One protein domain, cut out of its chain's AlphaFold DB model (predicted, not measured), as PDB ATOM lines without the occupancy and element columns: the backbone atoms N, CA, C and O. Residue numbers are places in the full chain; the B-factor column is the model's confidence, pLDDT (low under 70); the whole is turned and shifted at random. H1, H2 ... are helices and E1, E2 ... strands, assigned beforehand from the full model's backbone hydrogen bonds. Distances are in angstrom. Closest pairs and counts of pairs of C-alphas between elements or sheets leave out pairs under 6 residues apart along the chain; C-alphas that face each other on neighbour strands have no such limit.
ATOM      1  N   PRO A   2     -31.160  37.835 -46.606       27.75
ATOM      2  CA  PRO A   2     -31.019  38.449 -45.291       27.75
ATOM      3  C   PRO A   2     -30.755  39.948 -45.483       27.75
ATOM      4  O   PRO A   2     -30.209  40.356 -46.510       27.75
ATOM      5  N   ARG A   3     -31.218  40.783 -44.550       31.44
ATOM      6  CA  ARG A   3     -31.019  42.236 -44.606       31.44
ATOM      7  C   ARG A   3     -29.520  42.513 -44.522       31.44
ATOM      8  O   ARG A   3     -28.926  42.365 -43.466       31.44
ATOM      9  N   THR A   4     -28.920  42.878 -45.646       45.38
ATOM     10  CA  THR A   4     -27.481  43.122 -45.756       45.38
ATOM     11  C   THR A   4     -27.096  44.556 -45.435       45.38
ATOM     12  O   THR A   4     -25.940  44.886 -45.600       45.38
ATOM     13  N   THR A   5     -27.990  45.452 -45.017       49.16
ATOM     14  CA  THR A   5     -27.596  46.847 -44.771       49.16
ATOM     15  C   THR A   5     -26.956  46.972 -43.386       49.16
ATOM     16  O   THR A   5     -27.699  46.939 -42.404       49.16
ATOM     17  N   PRO A   6     -25.619  47.120 -43.257       52.47
ATOM     18  CA  PRO A   6     -25.043  47.536 -41.989       52.47
ATOM     19  C   PRO A   6     -25.611  48.912 -41.643       52.47
ATOM     20  O   PRO A   6     -25.633  49.821 -42.478       52.47
ATOM     21  N   VAL A   7     -26.128  49.034 -40.427       50.16
ATOM     22  CA  VAL A   7     -26.611  50.301 -39.885       50.16
ATOM     23  C   VAL A   7     -25.457  50.903 -39.100       50.16
ATOM     24  O   VAL A   7     -24.936  50.260 -38.192       50.16
ATOM     25  N   ASP A   8     -25.047  52.115 -39.468       57.41
ATOM     26  CA  ASP A   8     -24.149  52.925 -38.647       57.41
ATOM     27  C   ASP A   8     -24.773  53.087 -37.246       57.41
ATOM     28  O   ASP A   8     -25.888  53.609 -37.149       57.41
ATOM     29  N   PRO A   9     -24.097  52.678 -36.159       49.09
ATOM     30  CA  PRO A   9     -24.629  52.807 -34.807       49.09
ATOM     31  C   PRO A   9     -24.775  54.282 -34.391       49.09
ATOM     32  O   PRO A   9     -25.504  54.584 -33.449       49.09
ATOM     33  N   THR A  10     -24.140  55.210 -35.119       53.16
ATOM     34  CA  THR A  10     -24.305  56.662 -34.958       53.16
ATOM     35  C   THR A  10     -25.434  57.252 -35.815       53.16
ATOM     36  O   THR A  10     -25.830  58.395 -35.592       53.16
ATOM     37  N   GLY A  11     -25.974  56.491 -36.777       58.91
ATOM     38  CA  GLY A  11     -27.065  56.904 -37.665       58.91
ATOM     39  C   GLY A  11     -26.701  57.928 -38.750       58.91
ATOM     40  O   GLY A  11     -27.607  58.410 -39.430       58.91
ATOM     41  N   ASN A  12     -25.419  58.268 -38.934       64.19
ATOM     42  CA  ASN A  12     -24.990  59.379 -39.795       64.19
ATOM     43  C   ASN A  12     -24.430  58.960 -41.166       64.19
ATOM     44  O   ASN A  12     -24.432  59.778 -42.087       64.19
ATOM     45  N   ARG A  13     -23.969  57.717 -41.339       73.88
ATOM     46  CA  ARG A  13     -23.537  57.164 -42.636       73.88
ATOM     47  C   ARG A  13     -24.491  56.082 -43.121       73.88
ATOM     48  O   ARG A  13     -24.841  55.150 -42.399       73.88
ATOM     49  N   LEU A  14     -24.877  56.189 -44.390       81.00
ATOM     50  CA  LEU A  14     -25.592  55.138 -45.106       81.00
ATOM     51  C   LEU A  14     -24.602  54.352 -45.956       81.00
ATOM     52  O   LEU A  14     -23.783  54.941 -46.661       81.00
ATOM     53  N   PHE A  15     -24.722  53.029 -45.940       83.81
ATOM     54  CA  PHE A  15     -23.870  52.144 -46.725       83.81
ATOM     55  C   PHE A  15     -24.677  51.374 -47.766       83.81
ATOM     56  O   PHE A  15     -25.876  51.131 -47.599       83.81
ATOM     57  N   ARG A  16     -24.031  50.986 -48.866       86.19
ATOM     58  CA  ARG A  16     -24.623  50.105 -49.880       86.19
ATOM     59  C   ARG A  16     -23.668  48.976 -50.231       86.19
ATOM     60  O   ARG A  16     -22.473  49.201 -50.389       86.19
ATOM     61  N   TRP A  17     -24.220  47.779 -50.408       88.19
ATOM     62  CA  TRP A  17     -23.490  46.690 -51.043       88.19
ATOM     63  C   TRP A  17     -23.641  46.772 -52.554       88.19
ATOM     64  O   TRP A  17     -24.754  46.925 -53.062       88.19
ATOM     65  N   ARG A  18     -22.532  46.626 -53.277       89.19
ATOM     66  CA  ARG A  18     -22.513  46.621 -54.740       89.19
ATOM     67  C   ARG A  18     -21.639  45.496 -55.269       89.19
ATOM     68  O   ARG A  18     -20.497  45.341 -54.859       89.19
ATOM     69  N   PHE A  19     -22.152  44.745 -56.239       89.94
ATOM     70  CA  PHE A  19     -21.329  43.824 -57.017       89.94
ATOM     71  C   PHE A  19     -20.582  44.585 -58.119       89.94
ATOM     72  O   PHE A  19     -21.192  45.339 -58.881       89.94
ATOM     73  N   SER A  20     -19.268  44.394 -58.220       89.38
ATOM     74  CA  SER A  20     -18.415  45.116 -59.172       89.38
ATOM     75  C   SER A  20     -18.536  44.631 -60.625       89.38
ATOM     76  O   SER A  20     -18.035  45.293 -61.532       89.38
ATOM     77  N   GLY A  21     -19.229  43.513 -60.865       88.56
ATOM     78  CA  GLY A  21     -19.428  42.934 -62.196       88.56
ATOM     79  C   GLY A  21     -18.405  41.852 -62.555       88.56
ATOM     80  O   GLY A  21     -17.523  41.514 -61.776       88.56
ATOM     81  N   ALA A  22     -18.531  41.286 -63.758       87.75
ATOM     82  CA  ALA A  22     -17.756  40.120 -64.212       87.75
ATOM     83  C   ALA A  22     -16.559  40.460 -65.129       87.75
ATOM     84  O   ALA A  22     -15.916  39.561 -65.672       87.75
ATOM     85  N   LYS A  23     -16.286  41.750 -65.368       86.75
ATOM     86  CA  LYS A  23     -15.221  42.225 -66.268       86.75
ATOM     87  C   LYS A  23     -14.448  43.379 -65.637       86.75
ATOM     88  O   LYS A  23     -15.017  44.156 -64.879       86.75
ATOM     89  N   GLY A  24     -13.177  43.508 -66.008       89.31
ATOM     90  CA  GLY A  24     -12.291  44.569 -65.529       89.31
ATOM     91  C   GLY A  24     -11.460  44.174 -64.301       89.31
ATOM     92  O   GLY A  24     -11.644  43.084 -63.747       89.31
ATOM     93  N   PRO A  25     -10.535  45.054 -63.883       85.00
ATOM     94  CA  PRO A  25      -9.520  44.746 -62.872       85.00
ATOM     95  C   PRO A  25     -10.115  44.410 -61.498       85.00
ATOM     96  O   PRO A  25      -9.642  43.502 -60.814       85.00
ATOM     97  N   VAL A  26     -11.220  45.064 -61.138       89.81
ATOM     98  CA  VAL A  26     -11.924  44.891 -59.856       89.81
ATOM     99  C   VAL A  26     -13.116  43.934 -59.936       89.81
ATOM    100  O   VAL A  26     -13.978  43.965 -59.064       89.81
ATOM    101  N   SER A  27     -13.213  43.112 -60.985       89.12
ATOM    102  CA  SER A  27     -14.328  42.173 -61.170       89.12
ATOM    103  C   SER A  27     -14.447  41.137 -60.046       89.12
ATOM    104  O   SER A  27     -13.470  40.805 -59.375       89.12
ATOM    105  N   TYR A  28     -15.665  40.619 -59.875       87.31
ATOM    106  CA  TYR A  28     -16.048  39.596 -58.897       87.31
ATOM    107  C   TYR A  28     -15.878  40.003 -57.429       87.31
ATOM    108  O   TYR A  28     -15.741  39.142 -56.562       87.31
ATOM    109  N   LEU A  29     -15.921  41.306 -57.146       91.69
ATOM    110  CA  LEU A  29     -15.921  41.831 -55.788       91.69
ATOM    111  C   LEU A  29     -17.332  42.228 -55.360       91.69
ATOM    112  O   LEU A  29     -18.103  42.796 -56.141       91.69
ATOM    113  N   VAL A  30     -17.647  41.977 -54.093       91.06
ATOM    114  CA  VAL A  30     -18.794  42.579 -53.409       91.06
ATOM    115  C   VAL A  30     -18.262  43.699 -52.524       91.06
ATOM    116  O   VAL A  30     -17.484  43.451 -51.609       91.06
ATOM    117  N   LEU A  31     -18.637  44.935 -52.828       91.69
ATOM    118  CA  LEU A  31     -18.111  46.147 -52.210       91.69
ATOM    119  C   LEU A  31     -19.111  46.697 -51.199       91.69
ATOM    120  O   LEU A  31     -20.297  46.776 -51.519       91.69
ATOM    121  N   LEU A  32     -18.634  47.125 -50.036       91.56
ATOM    122  CA  LEU A  32     -19.363  48.021 -49.147       91.56
ATOM    123  C   LEU A  32     -18.910  49.451 -49.444       91.56
ATOM    124  O   LEU A  32     -17.742  49.799 -49.253       91.56
ATOM    125  N   GLU A  33     -19.842  50.268 -49.912       91.12
ATOM    126  CA  GLU A  33     -19.599  51.663 -50.264       91.12
ATOM    127  C   GLU A  33     -20.331  52.592 -49.301       91.12
ATOM    128  O   GLU A  33     -21.467  52.324 -48.898       91.12
ATOM    129  N   ASP A  34     -19.694  53.710 -48.974       89.31
ATOM    130  CA  ASP A  34     -20.368  54.862 -48.384       89.31
ATOM    131  C   ASP A  34     -21.287  55.495 -49.435       89.31
ATOM    132  O   ASP A  34     -20.829  55.880 -50.507       89.31
ATOM    133  N   GLN A  35     -22.584  55.620 -49.157       86.69
ATOM    134  CA  GLN A  35     -23.526  56.191 -50.123       86.69
ATOM    135  C   GLN A  35     -23.294  57.684 -50.384       86.69
ATOM    136  O   GLN A  35     -23.666  58.168 -51.449       86.69
ATOM    137  N   SER A  36     -22.715  58.420 -49.432       86.25
ATOM    138  CA  SER A  36     -22.522  59.870 -49.548       86.25
ATOM    139  C   SER A  36     -21.322  60.238 -50.421       86.25
ATOM    140  O   SER A  36     -21.398  61.182 -51.205       86.25
ATOM    141  N   SER A  37     -20.224  59.491 -50.296       88.81
ATOM    142  CA  SER A  37     -18.975  59.730 -51.031       88.81
ATOM    143  C   SER A  37     -18.747  58.750 -52.180       88.81
ATOM    144  O   SER A  37     -17.823  58.941 -52.963       88.81
ATOM    145  N   GLU A  38     -19.553  57.688 -52.262       88.31
ATOM    146  CA  GLU A  38     -19.365  56.526 -53.141       88.31
ATOM    147  C   GLU A  38     -18.025  55.795 -52.953       88.31
ATOM    148  O   GLU A  38     -17.670  54.919 -53.743       88.31
ATOM    149  N   ALA A  39     -17.285  56.110 -51.888       91.31
ATOM    150  CA  ALA A  39     -16.014  55.478 -51.590       91.31
ATOM    151  C   ALA A  39     -16.222  54.017 -51.174       91.31
ATOM    152  O   ALA A  39     -17.022  53.720 -50.281       91.31
ATOM    153  N   ALA A  40     -15.457  53.107 -51.777       93.50
ATOM    154  CA  ALA A  40     -15.373  51.731 -51.312       93.50
ATOM    155  C   ALA A  40     -14.572  51.683 -50.008       93.50
ATOM    156  O   ALA A  40     -13.437  52.149 -49.950       93.50
ATOM    157  N   LEU A  41     -15.165  51.121 -48.960       93.62
ATOM    158  CA  LEU A  41     -14.551  51.024 -47.630       93.62
ATOM    159  C   LEU A  41     -14.093  49.597 -47.311       93.62
ATOM    160  O   LEU A  41     -13.239  49.356 -46.457       93.62
ATOM    161  N   TYR A  42     -14.719  48.637 -47.983       93.69
ATOM    162  CA  TYR A  42     -14.544  47.220 -47.742       93.69
ATOM    163  C   TYR A  42     -14.920  46.445 -48.996       93.69
ATOM    164  O   TYR A  42     -15.849  46.829 -49.710       93.69
ATOM    165  N   ALA A  43     -14.236  45.342 -49.265       93.50
ATOM    166  CA  ALA A  43     -14.577  44.464 -50.367       93.50
ATOM    167  C   ALA A  43     -14.348  42.992 -50.020       93.50
ATOM    168  O   ALA A  43     -13.412  42.638 -49.309       93.50
ATOM    169  N   LEU A  44     -15.218  42.136 -50.543       92.62
ATOM    170  CA  LEU A  44     -15.160  40.686 -50.405       92.62
ATOM    171  C   LEU A  44     -14.859  40.063 -51.765       92.62
ATOM    172  O   LEU A  44     -15.550  40.346 -52.749       92.62
ATOM    173  N   ALA A  45     -13.851  39.197 -51.808       89.62
ATOM    174  CA  ALA A  45     -13.619  38.287 -52.920       89.62
ATOM    175  C   ALA A  45     -14.526  37.044 -52.820       89.62
ATOM    176  O   ALA A  45     -15.118  36.766 -51.783       89.62
ATOM    177  N   TYR A  46     -14.593  36.259 -53.897       71.44
ATOM    178  CA  TYR A  46     -15.525  35.131 -54.079       71.44
ATOM    179  C   TYR A  46     -15.446  33.990 -53.042       71.44
ATOM    180  O   TYR A  46     -16.319  33.128 -53.035       71.44
ATOM    181  N   VAL A  47     -14.413  33.956 -52.193       77.56
ATOM    182  CA  VAL A  47     -14.243  32.955 -51.117       77.56
ATOM    183  C   VAL A  47     -14.481  33.525 -49.719       77.56
ATOM    184  O   VAL A  47     -14.162  32.874 -48.723       77.56
ATOM    185  N   ALA A  48     -14.994  34.752 -49.643       85.06
ATOM    186  CA  ALA A  48     -15.402  35.380 -48.406       85.06
ATOM    187  C   ALA A  48     -16.872  35.759 -48.455       85.06
ATOM    188  O   ALA A  48     -17.434  36.132 -49.485       85.06
ATOM    189  N   TRP A  49     -17.473  35.710 -47.285       80.38
ATOM    190  CA  TRP A  49     -18.853  36.069 -47.061       80.38
ATOM    191  C   TRP A  49     -18.910  37.001 -45.866       80.38
ATOM    192  O   TRP A  49     -18.031  36.978 -45.006       80.38
ATOM    193  N   SER A  50     -19.963  37.806 -45.797       79.81
ATOM    194  CA  SER A  50     -20.243  38.601 -44.613       79.81
ATOM    195  C   SER A  50     -21.572  38.196 -44.001       79.81
ATOM    196  O   SER A  50     -22.546  37.921 -44.702       79.81
ATOM    197  N   LEU A  51     -21.561  38.122 -42.677       70.25
ATOM    198  CA  LEU A  51     -22.704  37.819 -41.838       70.25
ATOM    199  C   LEU A  51     -23.336  39.135 -41.381       70.25
ATOM    200  O   LEU A  51     -22.617  40.125 -41.197       70.25
ATOM    201  N   PRO A  52     -24.661  39.165 -41.176       55.06
ATOM    202  CA  PRO A  52     -25.267  40.265 -40.449       55.06
ATOM    203  C   PRO A  52     -24.634  40.324 -39.054       55.06
ATOM    204  O   PRO A  52     -24.603  39.330 -38.337       55.06
ATOM    205  N   ALA A  53     -24.090  41.479 -38.684       61.81
ATOM    206  CA  ALA A  53     -23.712  41.748 -37.306       61.81
ATOM    207  C   ALA A  53     -24.657  42.804 -36.740       61.81
ATOM    208  O   ALA A  53     -25.178  43.664 -37.457       61.81
ATOM    209  N   THR A  54     -24.882  42.736 -35.439       64.75
ATOM    210  CA  THR A  54     -25.604  43.769 -34.705       64.75
ATOM    211  C   THR A  54     -24.696  44.968 -34.435       64.75
ATOM    212  O   THR A  54     -23.478  44.847 -34.472       64.75
ATOM    213  N   ASP A  55     -25.286  46.133 -34.165       69.81
ATOM    214  CA  ASP A  55     -24.594  47.289 -33.573       69.81
ATOM    215  C   ASP A  55     -23.413  47.885 -34.366       69.81
ATOM    216  O   ASP A  55     -22.464  48.390 -33.772       69.81
ATOM    217  N   GLY A  56     -23.463  47.886 -35.702       79.44
ATOM    218  CA  GLY A  56     -22.453  48.597 -36.498       79.44
ATOM    219  C   GLY A  56     -21.166  47.834 -36.767       79.44
ATOM    220  O   GLY A  56     -20.186  48.430 -37.211       79.44
ATOM    221  N   TYR A  57     -21.159  46.528 -36.526       83.44
ATOM    222  CA  TYR A  57     -20.038  45.673 -36.883       83.44
ATOM    223  C   TYR A  57     -20.262  44.998 -38.237       83.44
ATOM    224  O   TYR A  57     -21.382  44.825 -38.718       83.44
ATOM    225  N   LEU A  58     -19.160  44.605 -38.860       85.81
ATOM    226  CA  LEU A  58     -19.123  43.769 -40.039       85.81
ATOM    227  C   LEU A  58     -18.353  42.506 -39.691       85.81
ATOM    228  O   LEU A  58     -17.159  42.560 -39.393       85.81
ATOM    229  N   VAL A  59     -19.035  41.372 -39.752       85.69
ATOM    230  CA  VAL A  59     -18.424  40.067 -39.517       85.69
ATOM    231  C   VAL A  59     -18.240  39.415 -40.873       85.69
ATOM    232  O   VAL A  59     -19.190  39.289 -41.645       85.69
ATOM    233  N   SER A  60     -17.008  39.048 -41.201       88.25
ATOM    234  CA  SER A  60     -16.691  38.306 -42.416       88.25
ATOM    235  C   SER A  60     -16.140  36.944 -42.075       88.25
ATOM    236  O   SER A  60     -15.376  36.815 -41.124       88.25
ATOM    237  N   TYR A  61     -16.514  35.945 -42.862       86.50
ATOM    238  CA  TYR A  61     -15.970  34.606 -42.760       86.50
ATOM    239  C   TYR A  61     -15.359  34.181 -44.086       86.50
ATOM    240  O   TYR A  61     -15.875  34.483 -45.166       86.50
ATOM    241  N   PHE A  62     -14.252  33.462 -43.996       88.25
ATOM    242  CA  PHE A  62     -13.603  32.834 -45.134       88.25
ATOM    243  C   PHE A  62     -12.718  31.692 -44.660       88.25
ATOM    244  O   PHE A  62     -12.360  31.585 -43.486       88.25
ATOM    245  N   ARG A  63     -12.333  30.837 -45.598       87.00
ATOM    246  CA  ARG A  63     -11.427  29.734 -45.318       87.00
ATOM    247  C   ARG A  63      -9.995  30.109 -45.679       87.00
ATOM    248  O   ARG A  63      -9.737  30.575 -46.786       87.00
ATOM    249  N   ALA A  64      -9.060  29.863 -44.766       84.88
ATOM    250  CA  ALA A  64      -7.638  30.067 -45.004       84.88
ATOM    251  C   ALA A  64      -6.793  29.103 -44.164       84.88
ATOM    252  O   ALA A  64      -6.979  28.993 -42.956       84.88
ATOM    253  N   ASN A  65      -5.817  28.449 -44.800       84.19
ATOM    254  CA  ASN A  65      -4.764  27.670 -44.135       84.19
ATOM    255  C   ASN A  65      -5.258  26.578 -43.159       84.19
ATOM    256  O   ASN A  65      -4.644  26.390 -42.114       84.19
ATOM    257  N   GLY A  66      -6.346  25.867 -43.480       86.19
ATOM    258  CA  GLY A  66      -6.910  24.835 -42.593       86.19
ATOM    259  C   GLY A  66      -7.814  25.389 -41.484       86.19
ATOM    260  O   GLY A  66      -8.063  24.734 -40.474       86.19
ATOM    261  N   PHE A  67      -8.267  26.635 -41.629       90.38
ATOM    262  CA  PHE A  67      -9.150  27.277 -40.668       90.38
ATOM    263  C   PHE A  67     -10.324  27.953 -41.360       90.38
ATOM    264  O   PHE A  67     -10.177  28.587 -42.410       90.38
ATOM    265  N   LEU A  68     -11.474  27.895 -40.700       89.62
ATOM    266  CA  LEU A  68     -12.546  28.859 -40.868       89.62
ATOM    267  C   LEU A  68     -12.154  30.101 -40.065       89.62
ATOM    268  O   LEU A  68     -12.097  30.074 -38.837       89.62
ATOM    269  N   THR A  69     -11.797  31.170 -40.770       90.69
ATOM    270  CA  THR A  69     -11.387  32.443 -40.176       90.69
ATOM    271  C   THR A  69     -12.574  33.388 -40.152       90.69
ATOM    272  O   THR A  69     -13.272  33.527 -41.158       90.69
ATOM    273  N   VAL A  70     -12.779  34.045 -39.014       88.62
ATOM    274  CA  VAL A  70     -13.749  35.123 -38.860       88.62
ATOM    275  C   VAL A  70     -13.042  36.407 -38.469       88.62
ATOM    276  O   VAL A  70     -12.223  36.425 -37.554       88.62
ATOM    277  N   GLU A  71     -13.377  37.482 -39.170       91.25
ATOM    278  CA  GLU A  71     -12.863  38.825 -38.927       91.25
ATOM    279  C   GLU A  71     -14.011  39.767 -38.598       91.25
ATOM    280  O   GLU A  71     -14.999  39.832 -39.333       91.25
ATOM    281  N   VAL A  72     -13.858  40.523 -37.511       89.25
ATOM    282  CA  VAL A  72     -14.830  41.531 -37.089       89.25
ATOM    283  C   VAL A  72     -14.240  42.918 -37.274       89.25
ATOM    284  O   VAL A  72     -13.179  43.233 -36.735       89.25
ATOM    285  N   HIS A  73     -14.948  43.756 -38.021       90.06
ATOM    286  CA  HIS A  73     -14.599  45.149 -38.263       90.06
ATOM    287  C   HIS A  73     -15.689  46.059 -37.704       90.06
ATOM    288  O   HIS A  73     -16.871  45.769 -37.855       90.06
ATOM    289  N   ASP A  74     -15.308  47.174 -37.091       87.75
ATOM    290  CA  ASP A  74     -16.244  48.258 -36.787       87.75
ATOM    291  C   ASP A  74     -16.429  49.119 -38.033       87.75
ATOM    292  O   ASP A  74     -15.462  49.663 -38.578       87.75
ATOM    293  N   VAL A  75     -17.678  49.223 -38.484       85.81
ATOM    294  CA  VAL A  75     -18.051  49.953 -39.695       85.81
ATOM    295  C   VAL A  75     -17.724  51.444 -39.565       85.81
ATOM    296  O   VAL A  75     -17.324  52.064 -40.552       85.81
ATOM    297  N   ALA A  76     -17.806  52.016 -38.359       84.56
ATOM    298  CA  ALA A  76     -17.458  53.415 -38.115       84.56
ATOM    299  C   ALA A  76     -15.959  53.692 -38.330       84.56
ATOM    300  O   ALA A  76     -15.587  54.799 -38.724       84.56
ATOM    301  N   ASN A  77     -15.111  52.675 -38.145       89.00
ATOM    302  CA  ASN A  77     -13.656  52.760 -38.294       89.00
ATOM    303  C   ASN A  77     -13.157  52.317 -39.679       89.00
ATOM    304  O   ASN A  77     -11.944  52.206 -39.896       89.00
ATOM    305  N   LEU A  78     -14.055  52.035 -40.630       90.94
ATOM    306  CA  LEU A  78     -13.657  51.676 -41.988       90.94
ATOM    307  C   LEU A  78     -13.123  52.892 -42.755       90.94
ATOM    308  O   LEU A  78     -13.788  53.925 -42.884       90.94
ATOM    309  N   THR A  79     -11.922  52.726 -43.304       93.19
ATOM    310  CA  THR A  79     -11.228  53.732 -44.112       93.19
ATOM    311  C   THR A  79     -11.454  53.462 -45.597       93.19
ATOM    312  O   THR A  79     -11.545  52.305 -46.010       93.19
ATOM    313  N   ALA A  80     -11.519  54.521 -46.404       95.19
ATOM    314  CA  ALA A  80     -11.637  54.397 -47.852       95.19
ATOM    315  C   ALA A  80     -10.459  53.622 -48.469       95.19
ATOM    316  O   ALA A  80      -9.318  53.693 -48.007       95.19
ATOM    317  N   ILE A  81     -10.760  52.874 -49.527       96.19
ATOM    318  CA  ILE A  81      -9.790  52.184 -50.367       96.19
ATOM    319  C   ILE A  81      -9.556  53.058 -51.602       96.19
ATOM    320  O   ILE A  81     -10.338  53.017 -52.549       96.19
ATOM    321  N   ASP A  82      -8.477  53.843 -51.586       91.88
ATOM    322  CA  ASP A  82      -8.187  54.828 -52.643       91.88
ATOM    323  C   ASP A  82      -7.882  54.187 -54.011       91.88
ATOM    324  O   ASP A  82      -8.212  54.746 -55.054       91.88
ATOM    325  N   ASP A  83      -7.277  52.994 -54.009       94.50
ATOM    326  CA  ASP A  83      -6.978  52.201 -55.206       94.50
ATOM    327  C   ASP A  83      -7.420  50.746 -54.992       94.50
ATOM    328  O   ASP A  83      -6.731  49.940 -54.353       94.50
ATOM    329  N   LEU A  84      -8.612  50.421 -55.503       93.69
ATOM    330  CA  LEU A  84      -9.205  49.085 -55.405       93.69
ATOM    331  C   LEU A  84      -8.449  48.032 -56.221       93.69
ATOM    332  O   LEU A  84      -8.449  46.865 -55.831       93.69
ATOM    333  N   GLU A  85      -7.835  48.403 -57.346       95.38
ATOM    334  CA  GLU A  85      -7.101  47.452 -58.186       95.38
ATOM    335  C   GLU A  85      -5.814  47.019 -57.484       95.38
ATOM    336  O   GLU A  85      -5.556  45.818 -57.346       95.38
ATOM    337  N   LEU A  86      -5.062  47.985 -56.951       95.44
ATOM    338  CA  LEU A  86      -3.884  47.702 -56.142       95.44
ATOM    339  C   LEU A  86      -4.253  46.891 -54.896       95.44
ATOM    340  O   LEU A  86      -3.631  45.860 -54.638       95.44
ATOM    341  N   ALA A  87      -5.289  47.309 -54.156       94.94
ATOM    342  CA  ALA A  87      -5.731  46.616 -52.945       94.94
ATOM    343  C   ALA A  87      -6.145  45.163 -53.227       94.94
ATOM    344  O   ALA A  87      -5.780  44.256 -52.479       94.94
ATOM    345  N   LYS A  88      -6.858  44.921 -54.335       93.88
ATOM    346  CA  LYS A  88      -7.208  43.569 -54.781       93.88
ATOM    347  C   LYS A  88      -5.959  42.748 -55.101       93.88
ATOM    348  O   LYS A  88      -5.854  41.614 -54.645       93.88
ATOM    349  N   GLY A  89      -4.994  43.313 -55.827       94.00
ATOM    350  CA  GLY A  89      -3.743  42.622 -56.151       94.00
ATOM    351  C   GLY A  89      -2.893  42.285 -54.917       94.00
ATOM    352  O   GLY A  89      -2.259  41.230 -54.868       94.00
ATOM    353  N   GLU A  90      -2.878  43.151 -53.901       94.00
ATOM    354  CA  GLU A  90      -2.233  42.886 -52.605       94.00
ATOM    355  C   GLU A  90      -2.921  41.739 -51.858       94.00
ATOM    356  O   GLU A  90      -2.257  40.813 -51.388       94.00
ATOM    357  N   ALA A  91      -4.251  41.773 -51.803       91.88
ATOM    358  CA  ALA A  91      -5.075  40.760 -51.162       91.88
ATOM    359  C   ALA A  91      -4.933  39.382 -51.835       91.88
ATOM    360  O   ALA A  91      -4.732  38.375 -51.156       91.88
ATOM    361  N   GLU A  92      -4.919  39.331 -53.170       91.31
ATOM    362  CA  GLU A  92      -4.672  38.108 -53.946       91.31
ATOM    363  C   GLU A  92      -3.283  37.516 -53.652       91.31
ATOM    364  O   GLU A  92      -3.161  36.312 -53.409       91.31
ATOM    365  N   LYS A  93      -2.235  38.353 -53.599       92.00
ATOM    366  CA  LYS A  93      -0.874  37.918 -53.228       92.00
ATOM    367  C   LYS A  93      -0.814  37.379 -51.799       92.00
ATOM    368  O   LYS A  93      -0.144  36.376 -51.559       92.00
ATOM    369  N   ALA A  94      -1.515  38.026 -50.871       89.62
ATOM    370  CA  ALA A  94      -1.622  37.595 -49.480       89.62
ATOM    371  C   ALA A  94      -2.542  36.377 -49.291       89.62
ATOM    372  O   ALA A  94      -2.553  35.789 -48.212       89.62
ATOM    373  N   ARG A  95      -3.298  35.988 -50.331       89.75
ATOM    374  CA  ARG A  95      -4.380  34.994 -50.265       89.75
ATOM    375  C   ARG A  95      -5.414  35.339 -49.188       89.75
ATOM    376  O   ARG A  95      -5.920  34.453 -48.503       89.75
ATOM    377  N   HIS A  96      -5.711  36.629 -49.052       92.19
ATOM    378  CA  HIS A  96      -6.657  37.162 -48.078       92.19
ATOM    379  C   HIS A  96      -7.884  37.704 -48.811       92.19
ATOM    380  O   HIS A  96      -7.750  38.642 -49.589       92.19
ATOM    381  N   PRO A  97      -9.079  37.124 -48.642       92.69
ATOM    382  CA  PRO A  97     -10.232  37.468 -49.476       92.69
ATOM    383  C   PRO A  97     -11.033  38.675 -48.974       92.69
ATOM    384  O   PRO A  97     -11.956  39.120 -49.655       92.69
ATOM    385  N   VAL A  98     -10.684  39.200 -47.801       94.06
ATOM    386  CA  VAL A  98     -11.208  40.450 -47.256       94.06
ATOM    387  C   VAL A  98     -10.272  41.590 -47.654       94.06
ATOM    388  O   VAL A  98      -9.096  41.599 -47.312       94.06
ATOM    389  N   ILE A  99     -10.779  42.570 -48.390       95.00
ATOM    390  CA  ILE A  99     -10.003  43.710 -48.877       95.00
ATOM    391  C   ILE A  99     -10.447  44.945 -48.098       95.00
ATOM    392  O   ILE A  99     -11.570  45.427 -48.249       95.00
ATOM    393  N   THR A 100      -9.559  45.475 -47.263       94.56
ATOM    394  CA  THR A 100      -9.801  46.688 -46.476       94.56
ATOM    395  C   THR A 100      -8.483  47.378 -46.119       94.56
ATOM    396  O   THR A 100      -7.409  46.775 -46.186       94.56
ATOM    397  N   ARG A 101      -8.552  48.663 -45.756       95.06
ATOM    398  CA  ARG A 101      -7.430  49.422 -45.177       95.06
ATOM    399  C   ARG A 101      -7.489  49.500 -43.652       95.06
ATOM    400  O   ARG A 101      -6.489  49.845 -43.024       95.06
ATOM    401  N   SER A 102      -8.625  49.149 -43.061       93.12
ATOM    402  CA  SER A 102      -8.796  49.118 -41.611       93.12
ATOM    403  C   SER A 102      -8.407  47.751 -41.062       93.12
ATOM    404  O   SER A 102      -8.591  46.731 -41.716       93.12
ATOM    405  N   ARG A 103      -7.844  47.714 -39.852       92.25
ATOM    406  CA  ARG A 103      -7.531  46.440 -39.196       92.25
ATOM    407  C   ARG A 103      -8.804  45.838 -38.590       92.25
ATOM    408  O   ARG A 103      -9.606  46.603 -38.049       92.25
ATOM    409  N   PRO A 104      -8.964  44.505 -38.609       92.44
ATOM    410  CA  PRO A 104     -10.010  43.859 -37.833       92.44
ATOM    411  C   PRO A 104      -9.789  44.128 -36.342       92.44
ATOM    412  O   PRO A 104      -8.656  44.133 -35.857       92.44
ATOM    413  N   MET A 105     -10.880  44.350 -35.615       91.56
ATOM    414  CA  MET A 105     -10.870  44.475 -34.156       91.56
ATOM    415  C   MET A 105     -10.703  43.120 -33.475       91.56
ATOM    416  O   MET A 105     -10.107  43.038 -32.405       91.56
ATOM    417  N   GLN A 106     -11.224  42.069 -34.106       89.94
ATOM    418  CA  GLN A 106     -11.105  40.695 -33.645       89.94
ATOM    419  C   GLN A 106     -10.893  39.775 -34.847       89.94
ATOM    420  O   GLN A 106     -11.522  39.951 -35.892       89.94
ATOM    421  N   VAL A 107     -10.002  38.797 -34.684       91.50
ATOM    422  CA  VAL A 107      -9.780  37.719 -35.650       91.50
ATOM    423  C   VAL A 107      -9.812  36.409 -34.891       91.50
ATOM    424  O   VAL A 107      -8.938  36.157 -34.066       91.50
ATOM    425  N   GLU A 108     -10.794  35.575 -35.202       90.75
ATOM    426  CA  GLU A 108     -10.929  34.246 -34.623       90.75
ATOM    427  C   GLU A 108     -10.751  33.174 -35.683       90.75
ATOM    428  O   GLU A 108     -11.016  33.374 -36.872       90.75
ATOM    429  N   ARG A 109     -10.281  32.009 -35.243       90.19
ATOM    430  CA  ARG A 109     -10.069  30.862 -36.116       90.19
ATOM    431  C   ARG A 109     -10.650  29.617 -35.490       90.19
ATOM    432  O   ARG A 109     -10.365  29.297 -34.339       90.19
ATOM    433  N   LEU A 110     -11.400  28.888 -36.301       89.75
ATOM    434  CA  LEU A 110     -11.853  27.548 -35.999       89.75
ATOM    435  C   LEU A 110     -11.157  26.568 -36.938       89.75
ATOM    436  O   LEU A 110     -11.041  26.841 -38.130       89.75
ATOM    437  N   SER A 111     -10.681  25.444 -36.407       90.19
ATOM    438  CA  SER A 111     -10.139  24.368 -37.243       90.19
ATOM    439  C   SER A 111     -11.200  23.909 -38.245       90.19
ATOM    440  O   SER A 111     -12.345  23.678 -37.859       90.19
ATOM    441  N   ASP A 112     -10.824  23.766 -39.516       86.88
ATOM    442  CA  ASP A 112     -11.698  23.186 -40.542       86.88
ATOM    443  C   ASP A 112     -11.633  21.648 -40.595       86.88
ATOM    444  O   ASP A 112     -12.271  21.028 -41.445       86.88
TER     445      ASP A 112
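Overview. This is residues 2 to 112 of the 212 residues of an uncharacterized protein of Chloroflexi bacterium (UniProt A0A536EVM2). Two antiparallel sheets, a larger, strongly twisted one of four strands and a smaller one of three, come near each other at one corner, where a tight turn leads from E3 into E4. The helix H1 stands at the E3 side of the smaller sheet, away from the larger one, and the long link after H1 passes E3 on its way to E7. The printed part has 111 residues, with E1, E2, E3, E4, E5, E6, H1 and E7 along the chain; the sheet orders are E4 - E5 - E6 - E7 and E1 - E2 - E3. The class is mixed, helices and strands, though under half of the residues are in named elements. The whole is compact, with a radius of gyration of the C-alphas of 13.4 A and a rounded outline of 39 by 32 by 25 A.

Arrangement. Begin with the larger sheet at E5, residues 57 to 64, and E6, residues 67 to 74, a hairpin at 158 degrees; N 60 and O 71 are 2.9 A apart, within hydrogen-bond range. Edge strand E4, residues 48 to 51, forms a hairpin with E5 at 146 degrees, with N 51 and O 59 at 2.8 A. E4, E5 and E6 make a meander, each strand the antiparallel neighbour of the one before. At the other edge E7, residues 106 to 111, is antiparallel to E6 at 165 degrees, with N 70 and O 108 at 2.9 A. Now find the second meander: E1, residues 15 to 19, E2, residues 30 to 34, and E3, residues 40 to 44. E1 and E2 are a hairpin at 150 degrees, N 18 and O 31 at 2.8 A; E2 and E3 are one at 162 degrees, N 32 and O 42 at 2.8 A. The closest C-alphas of E3 and E4, those of Leu 44 and Ser 50, are 8.0 A apart. Residues 43 to 44 of E3 also pair, antiparallel, with residues 98 to 99. H1, residues 84 to 94, only grazes the smaller sheet with its residues 84 to 88; C-alphas 40 and 84, the closest of E3 and H1, are 7.9 A apart. H1 is not on the larger sheet, and every O i to N i+4 pair in it is within hydrogen-bond range.

Along the chain. Find C-alpha 57 at (-20.038, 45.673, -36.883); from there E5 runs 21.5 A, and E6 returns over 22.5 A. E7 runs 16.7 A to C-alpha 111 at (-10.139, 24.368, -37.243). E1 begins at C-alpha 15, (-23.870, 52.144, -46.725). H1 measures 15.0 A.

Size, cuts and confidence. The two C-alphas farthest apart, those of Ser 36 and Ser 111, are 39.6 A apart. The printed part has no cut, and the link from H1 to E7 is long. Mean pLDDT of the printed part is 84.2; look for values under 70 at residues 2 to 12 and 52 to 55.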